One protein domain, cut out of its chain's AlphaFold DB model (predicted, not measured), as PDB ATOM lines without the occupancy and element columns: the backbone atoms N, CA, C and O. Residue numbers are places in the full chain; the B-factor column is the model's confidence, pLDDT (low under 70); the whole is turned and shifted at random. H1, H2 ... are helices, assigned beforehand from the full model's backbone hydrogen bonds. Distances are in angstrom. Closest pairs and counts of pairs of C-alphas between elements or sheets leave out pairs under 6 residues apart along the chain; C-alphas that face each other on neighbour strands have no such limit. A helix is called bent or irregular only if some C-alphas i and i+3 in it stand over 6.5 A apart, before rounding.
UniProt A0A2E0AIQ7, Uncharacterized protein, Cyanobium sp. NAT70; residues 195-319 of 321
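AT A GLANCE: This is residues 195 to 319 of the 321 residues of an uncharacterized protein of Cyanobium sp. NAT70 (UniProt A0A2E0AIQ7). A kinked helix, H6, runs through the core, with H1, H5 and H7 packed alongside it and running opposite ways to it, while H8 crosses its first part at a steep tilt. The three short helices H2, H3 and H4 follow in a winding run from the last residues of H1 round to H5, with H3 farthest from the core. The printed part has 125 residues with eight named helices, H1 to H8 in chain order, and no named strand, and the class is all helix. It is compact, with a radius of gyration of the C-alphas of 14.7 A and spans of 45 by 32 by 28 A.

HOW THE PARTS SIT: H1, residues 195 to 216, touches H6, residues 263 to 281, at a shallow tilt of 25 degrees, opposite ways; their closest C-alphas, of Ala 206 and Tyr 277, are 5.0 A apart. H6 is the hub, touching four helices. It is irregular, with C-alphas 266 and 269 8.2 A apart, and has a kink of 46 degrees near residue 270. H5, residues 246 to 256, forms a helical hairpin with H6 at 22 degrees, and the closest C-alphas, of Ile 254 and Phe 263, are 6.1 A apart. H7, residues 285 to 299, forms another hairpin with H6 at 23 degrees, touching residues 272 to 280 of H6 alone, with Gln 279 and Arg 288 closest at 4.9 A between C-alphas. H8, residues 302 to 317, touches residues 264 to 269 of H6 alone at a steep tilt of 49 degrees; the closest C-alphas, of Gln 269 and Leu 307, are 6.5 A apart. H8 is irregular too, with C-alphas 303 and 306 7.6 A apart, and H7 and H8 touch only at the corner by their link, with the C-alphas of Leu 299 and Val 308 closest at 5.8 A. H3, residues 227 to 232, touches H5 at a shallow tilt of 33 degrees, only just short of steep, with the C-alphas of Val 229 and Arg 255 closest at 7.1 A. H4, residues 238 to 243, is close to but not clearly touching H2, residues 219 to 224, where the closest C-alphas, of Gln 219 and Val 238, are 5.8 A apart. H5 and H7 are apart. Every O i to N i+4 pair is within hydrogen-bond range in H1, H2, H3, H4, H5 and H7, against 13 of 15 in H6 and 10 of 12 in H8.

IN THESE COORDINATES: H1 begins at C-alpha 195, (-25.246, -21.444, 16.484), and is 31.3 A from first to last C-alpha. H6 is 24.1 A long from C-alpha 263 at (4.155, -42.870, 22.239), H7 is 21.1 A and H5 15.4 A. H8 is 24.6 A long and ends at C-alpha 317, (-19.435, -46.513, 13.840).

THE WHOLE: The C-alphas of Thr 195 and Glu 228, the two farthest apart, are 45.4 A apart. The printed part has no cut and no long link; the link from H5 to H6 is short and the others are tight. The mean pLDDT of the printed part is 87.4, with residues 195, 302 to 303 and 318 to 319 under 70.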
ATOM      1  N   THR A 195     -26.189 -21.552  15.366       69.00
ATOM      2  CA  THR A 195     -25.246 -21.444  16.484       69.00
ATOM      3  C   THR A 195     -25.604 -22.416  17.605       69.00
ATOM      4  O   THR A 195     -24.722 -23.133  18.066       69.00
ATOM      5  N   ALA A 196     -26.886 -22.504  17.970       72.44
ATOM      6  CA  ALA A 196     -27.379 -23.457  18.966       72.44
ATOM      7  C   ALA A 196     -27.177 -24.908  18.501       72.44
ATOM      8  O   ALA A 196     -26.642 -25.720  19.250       72.44
ATOM      9  N   LEU A 197     -27.468 -25.199  17.228       73.62
ATOM     10  CA  LEU A 197     -27.211 -26.512  16.623       73.62
ATOM     11  C   LEU A 197     -25.717 -26.874  16.680       73.62
ATOM     12  O   LEU A 197     -25.339 -27.948  17.135       73.62
ATOM     13  N   ARG A 198     -24.831 -25.928  16.335       76.00
ATOM     14  CA  ARG A 198     -23.378 -26.125  16.489       76.00
ATOM     15  C   ARG A 198     -22.973 -26.404  17.928       76.00
ATOM     16  O   ARG A 198     -22.042 -27.161  18.149       76.00
ATOM     17  N   GLU A 199     -23.574 -25.743  18.906       80.69
ATOM     18  CA  GLU A 199     -23.265 -25.989  20.315       80.69
ATOM     19  C   GLU A 199     -23.735 -27.364  20.774       80.69
ATOM     20  O   GLU A 199     -22.970 -28.058  21.441       80.69
ATOM     21  N   ALA A 200     -24.933 -27.784  20.370       79.19
ATOM     22  CA  ALA A 200     -25.436 -29.126  20.631       79.19
ATOM     23  C   ALA A 200     -24.543 -30.202  19.986       79.19
ATOM     24  O   ALA A 200     -24.142 -31.142  20.666       79.19
ATOM     25  N   ASP A 201     -24.148 -30.013  18.722       79.81
ATOM     26  CA  ASP A 201     -23.268 -30.933  17.977       79.81
ATOM     27  C   ASP A 201     -21.907 -31.078  18.652       79.81
ATOM     28  O   ASP A 201     -21.402 -32.183  18.830       79.81
ATOM     29  N   ARG A 202     -21.334 -29.960  19.108       83.81
ATOM     30  CA  ARG A 202     -20.078 -29.977  19.861       83.81
ATOM     31  C   ARG A 202     -20.210 -30.709  21.187       83.81
ATOM     32  O   ARG A 202     -19.311 -31.457  21.541       83.81
ATOM     33  N   LYS A 203     -21.310 -30.518  21.922       85.56
ATOM     34  CA  LYS A 203     -21.537 -31.226  23.191       85.56
ATOM     35  C   LYS A 203     -21.662 -32.734  22.981       85.56
ATOM     36  O   LYS A 203     -21.046 -33.489  23.724       85.56
ATOM     37  N   GLU A 204     -22.399 -33.158  21.958       83.56
ATOM     38  CA  GLU A 204     -22.546 -34.573  21.597       83.56
ATOM     39  C   GLU A 204     -21.196 -35.188  21.202       83.56
ATOM     40  O   GLU A 204     -20.793 -36.213  21.747       83.56
ATOM     41  N   LYS A 205     -20.433 -34.511  20.335       85.12
ATOM     42  CA  LYS A 205     -19.088 -34.954  19.943       85.12
ATOM     43  C   LYS A 205     -18.110 -34.962  21.112       85.12
ATOM     44  O   LYS A 205     -17.296 -35.873  21.207       85.12
ATOM     45  N   ALA A 206     -18.174 -33.975  22.002       88.94
ATOM     46  CA  ALA A 206     -17.344 -33.935  23.199       88.94
ATOM     47  C   ALA A 206     -17.640 -35.125  24.119       88.94
ATOM     48  O   ALA A 206     -16.701 -35.768  24.577       88.94
ATOM     49  N   ALA A 207     -18.916 -35.443  24.354       88.31
ATOM     50  CA  ALA A 207     -19.310 -36.607  25.145       88.31
ATOM     51  C   ALA A 207     -18.813 -37.913  24.508       88.31
ATOM     52  O   ALA A 207     -18.185 -38.720  25.184       88.31
ATOM     53  N   PHE A 208     -18.985 -38.065  23.194       89.31
ATOM     54  CA  PHE A 208     -18.479 -39.221  22.459       89.31
ATOM     55  C   PHE A 208     -16.955 -39.381  22.582       89.31
ATOM     56  O   PHE A 208     -16.452 -40.444  22.925       89.31
ATOM     57  N   TRP A 209     -16.189 -38.317  22.333       91.56
ATOM     58  CA  TRP A 209     -14.728 -38.388  22.430       91.56
ATOM     59  C   TRP A 209     -14.231 -38.562  23.862       91.56
ATOM     60  O   TRP A 209     -13.128 -39.074  24.057       91.56
ATOM     61  N   ARG A 210     -15.031 -38.153  24.852       91.69
ATOM     62  CA  ARG A 210     -14.779 -38.471  26.253       91.69
ATOM     63  C   ARG A 210     -14.944 -39.968  26.498       91.69
ATOM     64  O   ARG A 210     -14.006 -40.565  26.997       91.69
ATOM     65  N   GLU A 211     -16.042 -40.575  26.066       90.75
ATOM     66  CA  GLU A 211     -16.268 -42.022  26.189       90.75
ATOM     67  C   GLU A 211     -15.141 -42.833  25.525       90.75
ATOM     68  O   GLU A 211     -14.527 -43.682  26.165       90.75
ATOM     69  N   VAL A 212     -14.754 -42.478  24.293       91.38
ATOM     70  CA  VAL A 212     -13.609 -43.108  23.609       91.38
ATOM     71  C   VAL A 212     -12.313 -42.951  24.416       91.38
ATOM     72  O   VAL A 212     -11.493 -43.864  24.458       91.38
ATOM     73  N   LEU A 213     -12.086 -41.801  25.059       91.94
ATOM     74  CA  LEU A 213     -10.906 -41.592  25.903       91.94
ATOM     75  C   LEU A 213     -10.931 -42.486  27.156       91.94
ATOM     76  O   LEU A 213      -9.887 -43.016  27.539       91.94
ATOM     77  N   GLU A 214     -12.099 -42.659  27.768       92.00
ATOM     78  CA  GLU A 214     -12.310 -43.496  28.954       92.00
ATOM     79  C   GLU A 214     -12.115 -44.988  28.640       92.00
ATOM     80  O   GLU A 214     -11.491 -45.709  29.421       92.00
ATOM     81  N   GLU A 215     -12.549 -45.440  27.459       91.44
ATOM     82  CA  GLU A 215     -12.294 -46.799  26.959       91.44
ATOM     83  C   GLU A 215     -10.802 -47.069  26.728       91.44
ATOM     84  O   GLU A 215     -10.310 -48.164  27.001       91.44
ATOM     85  N   GLN A 216     -10.066 -46.074  26.223       90.50
ATOM     86  CA  GLN A 216      -8.637 -46.210  25.937       90.50
ATOM     87  C   GLN A 216      -7.775 -46.163  27.202       90.50
ATOM     88  O   GLN A 216      -6.763 -46.855  27.289       90.50
ATOM     89  N   LEU A 217      -8.158 -45.347  28.185       91.75
ATOM     90  CA  LEU A 217      -7.425 -45.161  29.435       91.75
ATOM     91  C   LEU A 217      -8.298 -45.575  30.615       91.75
ATOM     92  O   LEU A 217      -8.795 -44.733  31.355       91.75
ATOM     93  N   THR A 218      -8.472 -46.884  30.784       91.81
ATOM     94  CA  THR A 218      -9.375 -47.440  31.798       91.81
ATOM     95  C   THR A 218      -8.873 -47.238  33.232       91.81
ATOM     96  O   THR A 218      -7.677 -47.087  33.497       91.81
ATOM     97  N   GLN A 219      -9.789 -47.344  34.199       90.06
ATOM     98  CA  GLN A 219      -9.441 -47.329  35.622       90.06
ATOM     99  C   GLN A 219      -8.479 -48.467  36.009       90.06
ATOM    100  O   GLN A 219      -7.594 -48.260  36.837       90.06
ATOM    101  N   LYS A 220      -8.614 -49.651  35.389       90.25
ATOM    102  CA  LYS A 220      -7.708 -50.792  35.610       90.25
ATOM    103  C   LYS A 220      -6.287 -50.464  35.158       90.25
ATOM    104  O   LYS A 220      -5.359 -50.590  35.947       90.25
ATOM    105  N   TRP A 221      -6.143 -49.942  33.938       92.00
ATOM    106  CA  TRP A 221      -4.855 -49.469  33.431       92.00
ATOM    107  C   TRP A 221      -4.241 -48.418  34.363       92.00
ATOM    108  O   TRP A 221      -3.069 -48.514  34.728       92.00
ATOM    109  N   PHE A 222      -5.039 -47.446  34.818       91.25
ATOM    110  CA  PHE A 222      -4.540 -46.435  35.743       91.25
ATOM    111  C   PHE A 222      -4.045 -47.070  37.037       91.25
ATOM    112  O   PHE A 222      -2.971 -46.697  37.478       91.25
ATOM    113  N   GLN A 223      -4.752 -48.051  37.607       89.75
ATOM    114  CA  GLN A 223      -4.341 -48.769  38.820       89.75
ATOM    115  C   GLN A 223      -3.059 -49.599  38.665       89.75
ATOM    116  O   GLN A 223      -2.383 -49.816  39.671       89.75
ATOM    117  N   GLU A 224      -2.684 -49.982  37.449       90.06
ATOM    118  CA  GLU A 224      -1.450 -50.720  37.153       90.06
ATOM    119  C   GLU A 224      -0.226 -49.805  36.962       90.06
ATOM    120  O   GLU A 224       0.910 -50.262  37.076       90.06
ATOM    121  N   THR A 225      -0.418 -48.503  36.709       88.94
ATOM    122  CA  THR A 225       0.709 -47.566  36.510       88.94
ATOM    123  C   THR A 225       1.520 -47.315  37.787       88.94
ATOM    124  O   THR A 225       0.990 -47.355  38.892       88.94
ATOM    125  N   ASP A 226       2.804 -46.988  37.667       90.25
ATOM    126  CA  ASP A 226       3.661 -46.747  38.834       90.25
ATOM    127  C   ASP A 226       3.156 -45.581  39.717       90.25
ATOM    128  O   ASP A 226       2.920 -44.459  39.255       90.25
ATOM    129  N   THR A 227       3.019 -45.847  41.018       88.44
ATOM    130  CA  THR A 227       2.604 -44.871  42.033       88.44
ATOM    131  C   THR A 227       3.526 -43.653  42.131       88.44
ATOM    132  O   THR A 227       3.033 -42.551  42.377       88.44
ATOM    133  N   GLU A 228       4.831 -43.798  41.894       89.69
ATOM    134  CA  GLU A 228       5.773 -42.669  41.926       89.69
ATOM    135  C   GLU A 228       5.567 -41.732  40.730       89.69
ATOM    136  O   GLU A 228       5.616 -40.499  40.853       89.69
ATOM    137  N   VAL A 229       5.217 -42.297  39.571       89.19
ATOM    138  CA  VAL A 229       4.828 -41.515  38.393       89.19
ATOM    139  C   VAL A 229       3.535 -40.753  38.682       89.19
ATOM    140  O   VAL A 229       3.491 -39.542  38.466       89.19
ATOM    141  N   ARG A 230       2.513 -41.401  39.254       91.00
ATOM    142  CA  ARG A 230       1.251 -40.731  39.628       91.00
ATOM    143  C   ARG A 230       1.465 -39.569  40.600       91.00
ATOM    144  O   ARG A 230       0.926 -38.486  40.376       91.00
ATOM    145  N   LYS A 231       2.307 -39.750  41.626       91.25
ATOM    146  CA  LYS A 231       2.679 -38.679  42.571       91.25
ATOM    147  C   LYS A 231       3.363 -37.506  41.872       91.25
ATOM    148  O   LYS A 231       3.024 -36.360  42.149       91.25
ATOM    149  N   THR A 232       4.270 -37.778  40.932       90.50
ATOM    150  CA  THR A 232       5.002 -36.736  40.188       90.50
ATOM    151  C   THR A 232       4.067 -35.812  39.403       90.50
ATOM    152  O   THR A 232       4.340 -34.620  39.271       90.50
ATOM    153  N   PHE A 233       2.960 -36.348  38.886       89.81
ATOM    154  CA  PHE A 233       1.947 -35.573  38.164       89.81
ATOM    155  C   PHE A 233       0.772 -35.125  39.047       89.81
ATOM    156  O   PHE A 233      -0.126 -34.456  38.541       89.81
ATOM    157  N   ASN A 234       0.800 -35.443  40.347       91.62
ATOM    158  CA  ASN A 234      -0.269 -35.183  41.313       91.62
ATOM    159  C   ASN A 234      -1.633 -35.753  40.872       91.62
ATOM    160  O   ASN A 234      -2.640 -35.052  40.916       91.62
ATOM    161  N   LEU A 235      -1.640 -37.014  40.425       91.06
ATOM    162  CA  LEU A 235      -2.828 -37.717  39.932       91.06
ATOM    163  C   LEU A 235      -3.247 -38.815  40.917       91.06
ATOM    164  O   LEU A 235      -2.465 -39.714  41.230       91.06
ATOM    165  N   LYS A 236      -4.485 -38.754  41.402       89.38
ATOM    166  CA  LYS A 236      -5.078 -39.692  42.368       89.38
ATOM    167  C   LYS A 236      -6.049 -40.661  41.713       89.38
ATOM    168  O   LYS A 236      -6.132 -41.813  42.136       89.38
ATOM    169  N   VAL A 237      -6.765 -40.196  40.697       91.75
ATOM    170  CA  VAL A 237      -7.785 -40.960  39.974       91.75
ATOM    171  C   VAL A 237      -7.615 -40.779  38.465       91.75
ATOM    172  O   VAL A 237      -6.932 -39.858  38.014       91.75
ATOM    173  N   VAL A 238      -8.196 -41.680  37.674       91.50
ATOM    174  CA  VAL A 238      -8.000 -41.692  36.217       91.50
ATOM    175  C   VAL A 238      -8.686 -40.498  35.540       91.50
ATOM    176  O   VAL A 238      -8.182 -39.962  34.558       91.50
ATOM    177  N   GLU A 239      -9.765 -40.002  36.134       91.75
ATOM    178  CA  GLU A 239     -10.503 -38.813  35.715       91.75
ATOM    179  C   GLU A 239      -9.595 -37.581  35.674       91.75
ATOM    180  O   GLU A 239      -9.638 -36.803  34.721       91.75
ATOM    181  N   GLU A 240      -8.687 -37.449  36.646       92.06
ATOM    182  CA  GLU A 240      -7.710 -36.358  36.679       92.06
ATOM    183  C   GLU A 240      -6.720 -36.449  35.509       92.06
ATOM    184  O   GLU A 240      -6.269 -35.417  35.014       92.06
ATOM    185  N   VAL A 241      -6.420 -37.656  35.005       92.00
ATOM    186  CA  VAL A 241      -5.659 -37.835  33.756       92.00
ATOM    187  C   VAL A 241      -6.493 -37.316  32.589       92.00
ATOM    188  O   VAL A 241      -6.019 -36.494  31.802       92.00
ATOM    189  N   TRP A 242      -7.744 -37.766  32.474       91.88
ATOM    190  CA  TRP A 242      -8.626 -37.396  31.369       91.88
ATOM    191  C   TRP A 242      -8.933 -35.902  31.323       91.88
ATOM    192  O   TRP A 242      -9.128 -35.379  30.228       91.88
ATOM    193  N   ASP A 243      -8.920 -35.199  32.456       91.31
ATOM    194  CA  ASP A 243      -9.167 -33.755  32.561       91.31
ATOM    195  C   ASP A 243      -7.888 -32.910  32.546       91.31
ATOM    196  O   ASP A 243      -7.940 -31.703  32.291       91.31
ATOM    197  N   ALA A 244      -6.716 -33.532  32.699       92.38
ATOM    198  CA  ALA A 244      -5.442 -32.829  32.706       92.38
ATOM    199  C   ALA A 244      -5.205 -32.006  31.419       92.38
ATOM    200  O   ALA A 244      -5.609 -32.410  30.315       92.38
ATOM    201  N   PRO A 245      -4.475 -30.876  31.510       91.75
ATOM    202  CA  PRO A 245      -4.005 -30.147  30.338       91.75
ATOM    203  C   PRO A 245      -3.196 -31.050  29.405       91.75
ATOM    204  O   PRO A 245      -2.469 -31.931  29.864       91.75
ATOM    205  N   LEU A 246      -3.246 -30.786  28.093       92.94
ATOM    206  CA  LEU A 246      -2.613 -31.641  27.077       92.94
ATOM    207  C   LEU A 246      -1.130 -31.930  27.366       92.94
ATOM    208  O   LEU A 246      -0.675 -33.051  27.182       92.94
ATOM    209  N   ARG A 247      -0.383 -30.941  27.874       92.12
ATOM    210  CA  ARG A 247       1.030 -31.108  28.251       92.12
ATOM    211  C   ARG A 247       1.215 -32.135  29.372       92.12
ATOM    212  O   ARG A 247       2.093 -32.985  29.269       92.12
ATOM    213  N   THR A 248       0.406 -32.042  30.423       92.75
ATOM    214  CA  THR A 248       0.429 -32.962  31.568       92.75
ATOM    215  C   THR A 248      -0.017 -34.353  31.135       92.75
ATOM    216  O   THR A 248       0.671 -35.322  31.427       92.75
ATOM    217  N   PHE A 249      -1.094 -34.436  30.350       94.75
ATOM    218  CA  PHE A 249      -1.613 -35.677  29.778       94.75
ATOM    219  C   PHE A 249      -0.553 -36.421  28.951       94.75
ATOM    220  O   PHE A 249      -0.236 -37.574  29.226       94.75
ATOM    221  N   THR A 250       0.062 -35.746  27.976       92.69
ATOM    222  CA  THR A 250       1.119 -36.338  27.145       92.69
ATOM    223  C   THR A 250       2.349 -36.705  27.971       92.69
ATOM    224  O   THR A 250       2.927 -37.768  27.765       92.69
ATOM    225  N   GLY A 251       2.750 -35.848  28.915       92.50
ATOM    226  CA  GLY A 251       3.889 -36.110  29.791       92.50
ATOM    227  C   GLY A 251       3.689 -37.348  30.664       92.50
ATOM    228  O   GLY A 251       4.616 -38.142  30.794       92.50
ATOM    229  N   PHE A 252       2.487 -37.527  31.216       93.75
ATOM    230  CA  PHE A 252       2.127 -38.699  32.008       93.75
ATOM    231  C   PHE A 252       2.217 -39.973  31.166       93.75
ATOM    232  O   PHE A 252       2.982 -40.869  31.510       93.75
ATOM    233  N   LEU A 253       1.554 -39.997  30.006       93.44
ATOM    234  CA  LEU A 253       1.529 -41.154  29.106       93.44
ATOM    235  C   LEU A 253       2.918 -41.564  28.590       93.44
ATOM    236  O   LEU A 253       3.229 -42.747  28.517       93.44
ATOM    237  N   ILE A 254       3.787 -40.600  28.271       92.69
ATOM    238  CA  ILE A 254       5.176 -40.894  27.872       92.69
ATOM    239  C   ILE A 254       5.947 -41.580  29.005       92.69
ATOM    240  O   ILE A 254       6.800 -42.424  28.739       92.69
ATOM    241  N   ARG A 255       5.680 -41.193  30.257       90.25
ATOM    242  CA  ARG A 255       6.407 -41.678  31.436       90.25
ATOM    243  C   ARG A 255       5.882 -43.017  31.947       90.25
ATOM    244  O   ARG A 255       6.642 -43.749  32.565       90.25
ATOM    245  N   THR A 256       4.606 -43.314  31.705       89.25
ATOM    246  CA  THR A 256       3.994 -44.616  32.001       89.25
ATOM    247  C   THR A 256       4.226 -45.641  30.891       89.25
ATOM    248  O   THR A 256       4.220 -46.835  31.167       89.25
ATOM    249  N   GLY A 257       4.397 -45.190  29.645       85.25
ATOM    250  CA  GLY A 257       4.694 -46.040  28.493       85.25
ATOM    251  C   GLY A 257       6.193 -46.248  28.261       85.25
ATOM    252  O   GLY A 257       7.036 -45.940  29.104       85.25
ATOM    253  N   ARG A 258       6.552 -46.722  27.064       84.56
ATOM    254  CA  ARG A 258       7.948 -47.010  26.675       84.56
ATOM    255  C   ARG A 258       8.726 -45.770  26.208       84.56
ATOM    256  O   ARG A 258       9.643 -45.858  25.393       84.56
ATOM    257  N   GLY A 259       8.365 -44.593  26.714       86.62
ATOM    258  CA  GLY A 259       8.982 -43.327  26.338       86.62
ATOM    259  C   GLY A 259       8.450 -42.728  25.031       86.62
ATOM    260  O   GLY A 259       7.459 -43.161  24.449       86.62
ATOM    261  N   LYS A 260       9.112 -41.656  24.574       87.69
ATOM    262  CA  LYS A 260       8.608 -40.793  23.491       87.69
ATOM    263  C   LYS A 260       8.551 -41.489  22.126       87.69
ATOM    264  O   LYS A 260       7.671 -41.161  21.339       87.69
ATOM    265  N   GLN A 261       9.476 -42.407  21.847       85.44
ATOM    266  CA  GLN A 261       9.577 -43.077  20.543       85.44
ATOM    267  C   GLN A 261       8.364 -43.971  20.255       85.44
ATOM    268  O   GLN A 261       7.857 -43.953  19.144       85.44
ATOM    269  N   HIS A 262       7.834 -44.656  21.271       85.56
ATOM    270  CA  HIS A 262       6.678 -45.551  21.134       85.56
ATOM    271  C   HIS A 262       5.342 -44.883  21.479       85.56
ATOM    272  O   HIS A 262       4.306 -45.537  21.513       85.56
ATOM    273  N   PHE A 263       5.335 -43.571  21.733       88.88
ATOM    274  CA  PHE A 263       4.155 -42.870  22.239       88.88
ATOM    275  C   PHE A 263       2.921 -43.038  21.342       88.88
ATOM    276  O   PHE A 263       1.822 -43.272  21.840       88.88
ATOM    277  N   TYR A 264       3.088 -42.921  20.023       87.38
ATOM    278  CA  TYR A 264       1.972 -43.047  19.084       87.38
ATOM    279  C   TYR A 264       1.494 -44.491  18.915       87.38
ATOM    280  O   TYR A 264       0.319 -44.703  18.622       87.38
ATOM    281  N   GLU A 265       2.369 -45.469  19.147       85.50
ATOM    282  CA  GLU A 265       2.016 -46.889  19.138       85.50
ATOM    283  C   GLU A 265       1.229 -47.263  20.398       85.50
ATOM    284  O   GLU A 265       0.159 -47.858  20.299       85.50
ATOM    285  N   ASP A 266       1.734 -46.862  21.567       86.38
ATOM    286  CA  ASP A 266       1.196 -47.261  22.871       86.38
ATOM    287  C   ASP A 266      -0.052 -46.441  23.249       86.38
ATOM    288  O   ASP A 266      -1.000 -46.955  23.841       86.38
ATOM    289  N   HIS A 267      -0.067 -45.146  22.913       91.06
ATOM    290  CA  HIS A 267      -1.062 -44.191  23.410       91.06
ATOM    291  C   HIS A 267      -1.616 -43.239  22.338       91.06
ATOM    292  O   HIS A 267      -2.322 -42.277  22.660       91.06
ATOM    293  N   GLY A 268      -1.341 -43.490  21.055       89.44
ATOM    294  CA  GLY A 268      -1.775 -42.614  19.963       89.44
ATOM    295  C   GLY A 268      -3.295 -42.452  19.874       89.44
ATOM    296  O   GLY A 268      -3.773 -41.340  19.646       89.44
ATOM    297  N   GLN A 269      -4.063 -43.519  20.123       92.62
ATOM    298  CA  GLN A 269      -5.532 -43.479  20.111       92.62
ATOM    299  C   GLN A 269      -6.080 -42.572  21.223       92.62
ATOM    300  O   GLN A 269      -6.852 -41.654  20.945       92.62
ATOM    301  N   ALA A 270      -5.601 -42.748  22.461       92.88
ATOM    302  CA  ALA A 270      -5.952 -41.892  23.596       92.88
ATOM    303  C   ALA A 270      -5.567 -40.422  23.353       92.88
ATOM    304  O   ALA A 270      -6.327 -39.507  23.669       92.88
ATOM    305  N   TYR A 271      -4.405 -40.175  22.741       93.81
ATOM    306  CA  TYR A 271      -3.965 -38.826  22.394       93.81
ATOM    307  C   TYR A 271      -4.864 -38.160  21.346       93.81
ATOM    308  O   TYR A 271      -5.261 -37.008  21.524       93.81
ATOM    309  N   VAL A 272      -5.233 -38.877  20.282       92.81
ATOM    310  CA  VAL A 272      -6.154 -38.368  19.253       92.81
ATOM    311  C   VAL A 272      -7.550 -38.122  19.837       92.81
ATOM    312  O   VAL A 272      -8.129 -37.064  19.577       92.81
ATOM    313  N   ALA A 273      -8.061 -39.026  20.679       93.19
ATOM    314  CA  ALA A 273      -9.331 -38.840  21.383       93.19
ATOM    315  C   ALA A 273      -9.304 -37.587  22.275       93.19
ATOM    316  O   ALA A 273     -10.198 -36.744  22.191       93.19
ATOM    317  N   LYS A 274      -8.227 -37.390  23.049       95.38
ATOM    318  CA  LYS A 274      -8.028 -36.193  23.881       95.38
ATOM    319  C   LYS A 274      -7.986 -34.909  23.049       95.38
ATOM    320  O   LYS A 274      -8.578 -33.910  23.453       95.38
ATOM    321  N   LEU A 275      -7.307 -34.906  21.899       93.88
ATOM    322  CA  LEU A 275      -7.268 -33.740  21.009       93.88
ATOM    323  C   LEU A 275      -8.657 -33.386  20.474       93.88
ATOM    324  O   LEU A 275      -9.027 -32.212  20.492       93.88
ATOM    325  N   HIS A 276      -9.428 -34.386  20.043       92.88
ATOM    326  CA  HIS A 276     -10.802 -34.180  19.599       92.88
ATOM    327  C   HIS A 276     -11.702 -33.687  20.741       92.88
ATOM    328  O   HIS A 276     -12.388 -32.682  20.580       92.88
ATOM    329  N   TYR A 277     -11.633 -34.300  21.923       93.44
ATOM    330  CA  TYR A 277     -12.364 -33.842  23.107       93.44
ATOM    331  C   TYR A 277     -12.068 -32.368  23.442       93.44
ATOM    332  O   TYR A 277     -12.984 -31.561  23.617       93.44
ATOM    333  N   LEU A 278     -10.788 -31.978  23.470       92.69
ATOM    334  CA  LEU A 278     -10.387 -30.590  23.723       92.69
ATOM    335  C   LEU A 278     -10.850 -29.635  22.614       92.69
ATOM    336  O   LEU A 278     -11.200 -28.487  22.891       92.69
ATOM    337  N   GLN A 279     -10.855 -30.090  21.358       92.31
ATOM    338  CA  GLN A 279     -11.329 -29.301  20.223       92.31
ATOM    339  C   GLN A 279     -12.824 -28.984  20.355       92.31
ATOM    340  O   GLN A 279     -13.243 -27.872  20.035       92.31
ATOM    341  N   GLU A 280     -13.627 -29.932  20.830       90.00
ATOM    342  CA  GLU A 280     -15.073 -29.738  20.940       90.00
ATOM    343  C   GLU A 280     -15.476 -28.951  22.198       90.00
ATOM    344  O   GLU A 280     -16.414 -28.151  22.153       90.00
ATOM    345  N   THR A 281     -14.723 -29.099  23.292       89.12
ATOM    346  CA  THR A 281     -14.995 -28.430  24.579       89.12
ATOM    347  C   THR A 281     -14.469 -27.001  24.664       89.12
ATOM    348  O   THR A 281     -15.035 -26.182  25.385       89.12
ATOM    349  N   THR A 282     -13.408 -26.652  23.932       88.69
ATOM    350  CA  THR A 282     -12.842 -25.304  24.027       88.69
ATOM    351  C   THR A 282     -13.713 -24.250  23.330       88.69
ATOM    352  O   THR A 282     -14.156 -24.398  22.186       88.69
ATOM    353  N   GLU A 283     -13.944 -23.125  24.008       84.12
ATOM    354  CA  GLU A 283     -14.735 -22.014  23.465       84.12
ATOM    355  C   GLU A 283     -13.940 -21.178  22.446       84.12
ATOM    356  O   GLU A 283     -14.480 -20.707  21.434       84.12
ATOM    357  N   SER A 284     -12.623 -21.059  22.655       87.69
ATOM    358  CA  SER A 284     -11.726 -20.253  21.823       87.69
ATOM    359  C   SER A 284     -11.619 -20.807  20.402       87.69
ATOM    360  O   SER A 284     -11.161 -21.926  20.165       87.69
ATOM    361  N   ARG A 285     -12.005 -19.992  19.412       81.50
ATOM    362  CA  ARG A 285     -11.881 -20.339  17.987       81.50
ATOM    363  C   ARG A 285     -10.426 -20.596  17.584       81.50
ATOM    364  O   ARG A 285     -10.175 -21.523  16.818       81.50
ATOM    365  N   THR A 286      -9.490 -19.808  18.104       81.12
ATOM    366  CA  THR A 286      -8.057 -19.955  17.820       81.12
ATOM    367  C   THR A 286      -7.533 -21.284  18.353       81.12
ATOM    368  O   THR A 286      -6.879 -22.024  17.623       81.12
ATOM    369  N   ASN A 287      -7.899 -21.649  19.586       87.50
ATOM    370  CA  ASN A 287      -7.481 -22.925  20.167       87.50
ATOM    371  C   ASN A 287      -8.090 -24.112  19.417       87.50
ATOM    372  O   ASN A 287      -7.380 -25.078  19.148       87.50
ATOM    373  N   ARG A 288      -9.356 -24.017  18.986       89.88
ATOM    374  CA  ARG A 288      -9.972 -25.039  18.120       89.88
ATOM    375  C   ARG A 288      -9.218 -25.236  16.817       89.88
ATOM    376  O   ARG A 288      -8.998 -26.372  16.416       89.88
ATOM    377  N   TYR A 289      -8.828 -24.146  16.161       85.94
ATOM    378  CA  TYR A 289      -8.051 -24.221  14.928       85.94
ATOM    379  C   TYR A 289      -6.686 -24.881  15.165       85.94
ATOM    380  O   TYR A 289      -6.312 -25.786  14.425       85.94
ATOM    381  N   ASN A 290      -5.986 -24.498  16.234       89.75
ATOM    382  CA  ASN A 290      -4.694 -25.086  16.587       89.75
ATOM    383  C   ASN A 290      -4.807 -26.586  16.902       89.75
ATOM    384  O   ASN A 290      -3.972 -27.365  16.453       89.75
ATOM    385  N   LEU A 291      -5.849 -27.003  17.629       92.25
ATOM    386  CA  LEU A 291      -6.113 -28.415  17.922       92.25
ATOM    387  C   LEU A 291      -6.465 -29.200  16.657       92.25
ATOM    388  O   LEU A 291      -5.933 -30.287  16.458       92.25
ATOM    389  N   LYS A 292      -7.286 -28.626  15.770       90.56
ATOM    390  CA  LYS A 292      -7.591 -29.221  14.464       90.56
ATOM    391  C   LYS A 292      -6.314 -29.441  13.649       90.56
ATOM    392  O   LYS A 292      -6.080 -30.554  13.189       90.56
ATOM    393  N   ARG A 293      -5.472 -28.410  13.525       90.19
ATOM    394  CA  ARG A 293      -4.190 -28.512  12.819       90.19
ATOM    395  C   ARG A 293      -3.298 -29.571  13.457       90.19
ATOM    396  O   ARG A 293      -2.690 -30.363  12.756       90.19
ATOM    397  N   ARG A 294      -3.276 -29.642  14.791       89.75
ATOM    398  CA  ARG A 294      -2.506 -30.658  15.511       89.75
ATOM    399  C   ARG A 294      -2.996 -32.080  15.229       89.75
ATOM    400  O   ARG A 294      -2.171 -32.975  15.103       89.75
ATOM    401  N   ILE A 295      -4.307 -32.295  15.125       90.94
ATOM    402  CA  ILE A 295      -4.877 -33.591  14.730       90.94
ATOM    403  C   ILE A 295      -4.431 -33.942  13.309       90.94
ATOM    404  O   ILE A 295      -3.964 -35.051  13.082       90.94
ATOM    405  N   GLU A 296      -4.526 -32.998  12.372       88.81
ATOM    406  CA  GLU A 296      -4.077 -33.193  10.987       88.81
ATOM    407  C   GLU A 296      -2.575 -33.514  10.916       88.81
ATOM    408  O   GLU A 296      -2.199 -34.476  10.255       88.81
ATOM    409  N   GLU A 297      -1.732 -32.795  11.664       88.38
ATOM    410  CA  GLU A 297      -0.288 -33.057  11.778       88.38
ATOM    411  C   GLU A 297       0.005 -34.477  12.293       88.38
ATOM    412  O   GLU A 297       0.864 -35.168  11.752       88.38
ATOM    413  N   VAL A 298      -0.704 -34.923  13.335       87.00
ATOM    414  CA  VAL A 298      -0.521 -36.264  13.920       87.00
ATOM    415  C   VAL A 298      -0.938 -37.344  12.927       87.00
ATOM    416  O   VAL A 298      -0.226 -38.327  12.751       87.00
ATOM    417  N   LEU A 299      -2.073 -37.154  12.258       86.38
ATOM    418  CA  LEU A 299      -2.615 -38.118  11.303       86.38
ATOM    419  C   LEU A 299      -1.834 -38.164   9.980       86.38
ATOM    420  O   LEU A 299      -1.897 -39.176   9.290       86.38
ATOM    421  N   ALA A 300      -1.103 -37.102   9.635       82.50
ATOM    422  CA  ALA A 300      -0.267 -37.032   8.436       82.50
ATOM    423  C   ALA A 300       1.117 -37.690   8.599       82.50
ATOM    424  O   ALA A 300       1.841 -37.820   7.617       82.50
ATOM    425  N   HIS A 301       1.505 -38.092   9.813       77.06
ATOM    426  CA  HIS A 301       2.783 -38.765  10.051       77.06
ATOM    427  C   HIS A 301       2.803 -40.154   9.388       77.06
ATOM    428  O   HIS A 301       1.821 -40.891   9.491       77.06
ATOM    429  N   GLU A 302       3.918 -40.547   8.763       65.81
ATOM    430  CA  GLU A 302       4.026 -41.794   7.972       65.81
ATOM    431  C   GLU A 302       3.646 -43.051   8.781       65.81
ATOM    432  O   GLU A 302       2.928 -43.937   8.311       65.81
ATOM    433  N   GLU A 303       4.029 -43.077  10.057       68.44
ATOM    434  CA  GLU A 303       3.743 -44.171  10.998       68.44
ATOM    435  C   GLU A 303       2.286 -44.184  11.518       68.44
ATOM    436  O   GLU A 303       1.845 -45.148  12.145       68.44
ATOM    437  N   SER A 304       1.492 -43.146  11.230       75.00
ATOM    438  CA  SER A 304       0.139 -42.960  11.779       75.00
ATOM    439  C   SER A 304      -0.980 -43.556  10.924       75.00
ATOM    440  O   SER A 304      -2.158 -43.372  11.234       75.00
ATOM    441  N   THR A 305      -0.654 -44.346   9.897       79.62
ATOM    442  CA  THR A 305      -1.652 -45.018   9.041       79.62
ATOM    443  C   THR A 305      -2.671 -45.825   9.862       79.62
ATOM    444  O   THR A 305      -3.877 -45.752   9.614       79.62
ATOM    445  N   LYS A 306      -2.222 -46.531  10.911       83.19
ATOM    446  CA  LYS A 306      -3.113 -47.269  11.829       83.19
ATOM    447  C   LYS A 306      -4.062 -46.343  12.602       83.19
ATOM    448  O   LYS A 306      -5.229 -46.683  12.778       83.19
ATOM    449  N   LEU A 307      -3.587 -45.168  13.024       86.56
ATOM    450  CA  LEU A 307      -4.391 -44.170  13.738       86.56
ATOM    451  C   LEU A 307      -5.442 -43.531  12.825       86.56
ATOM    452  O   LEU A 307      -6.574 -43.323  13.255       86.56
ATOM    453  N   VAL A 308      -5.100 -43.281  11.557       86.75
ATOM    454  CA  VAL A 308      -6.049 -42.789  10.545       86.75
ATOM    455  C   VAL A 308      -7.179 -43.791  10.329       86.75
ATOM    456  O   VAL A 308      -8.352 -43.413  10.364       86.75
ATOM    457  N   ILE A 309      -6.839 -45.071  10.143       85.69
ATOM    458  CA  ILE A 309      -7.826 -46.143   9.960       85.69
ATOM    459  C   ILE A 309      -8.725 -46.242  11.193       85.69
ATOM    460  O   ILE A 309      -9.947 -46.179  11.054       85.69
ATOM    461  N   TRP A 310      -8.137 -46.327  12.390       90.00
ATOM    462  CA  TRP A 310      -8.883 -46.391  13.647       90.00
ATOM    463  C   TRP A 310      -9.849 -45.212  13.799       90.00
ATOM    464  O   TRP A 310     -11.045 -45.420  13.986       90.00
ATOM    465  N   ARG A 311      -9.368 -43.977  13.621       88.06
ATOM    466  CA  ARG A 311     -10.185 -42.763  13.751       88.06
ATOM    467  C   ARG A 311     -11.360 -42.766  12.773       88.06
ATOM    468  O   ARG A 311     -12.473 -42.410  13.152       88.06
ATOM    469  N   ASN A 312     -11.140 -43.191  11.530       84.31
ATOM    470  CA  ASN A 312     -12.206 -43.274  10.531       84.31
ATOM    471  C   ASN A 312     -13.239 -44.361  10.869       84.31
ATOM    472  O   ASN A 312     -14.426 -44.154  10.621       84.31
ATOM    473  N   VAL A 313     -12.817 -45.492  11.442       82.44
ATOM    474  CA  VAL A 313     -13.723 -46.553  11.917       82.44
ATOM    475  C   VAL A 313     -14.550 -46.067  13.107       82.44
ATOM    476  O   VAL A 313     -15.772 -46.179  13.079       82.44
ATOM    477  N   VAL A 314     -13.911 -45.456  14.109       83.56
ATOM    478  CA  VAL A 314     -14.569 -44.883  15.298       83.56
ATOM    479  C   VAL A 314     -15.610 -43.832  14.901       83.56
ATOM    480  O   VAL A 314     -16.749 -43.861  15.370       83.56
ATOM    481  N   LEU A 315     -15.265 -42.939  13.972       78.06
ATOM    482  CA  LEU A 315     -16.185 -41.921  13.465       78.06
ATOM    483  C   LEU A 315     -17.327 -42.509  12.613       78.06
ATOM    484  O   LEU A 315     -18.458 -42.040  12.715       78.06
ATOM    485  N   LYS A 316     -17.070 -43.544  11.800       74.12
ATOM    486  CA  LYS A 316     -18.130 -44.234  11.040       74.12
ATOM    487  C   LYS A 316     -19.108 -44.969  11.951       74.12
ATOM    488  O   LYS A 316     -20.313 -44.828  11.772       74.12
ATOM    489  N   ASN A 317     -18.606 -45.718  12.930       71.00
ATOM    490  CA  ASN A 317     -19.435 -46.513  13.840       71.00
ATOM    491  C   ASN A 317     -20.305 -45.633  14.744       71.00
ATOM    492  O   ASN A 317     -21.437 -45.987  15.050       71.00
ATOM    493  N   SER A 318     -19.802 -44.457  15.116       66.81
ATOM    494  CA  SER A 318     -20.565 -43.451  15.861       66.81
ATOM    495  C   SER A 318     -21.502 -42.620  14.989       66.81
ATOM    496  O   SER A 318     -22.260 -41.816  15.526       66.81
ATOM    497  N   GLY A 319     -21.457 -42.781  13.659       62.41
ATOM    498  CA  GLY A 319     -22.210 -42.002  12.673       62.41
ATOM    499  C   GLY A 319     -21.850 -40.510  12.641       62.41
ATOM    500  O   GLY A 319     -22.694 -39.693  12.267       62.41
TER     501      GLY A 319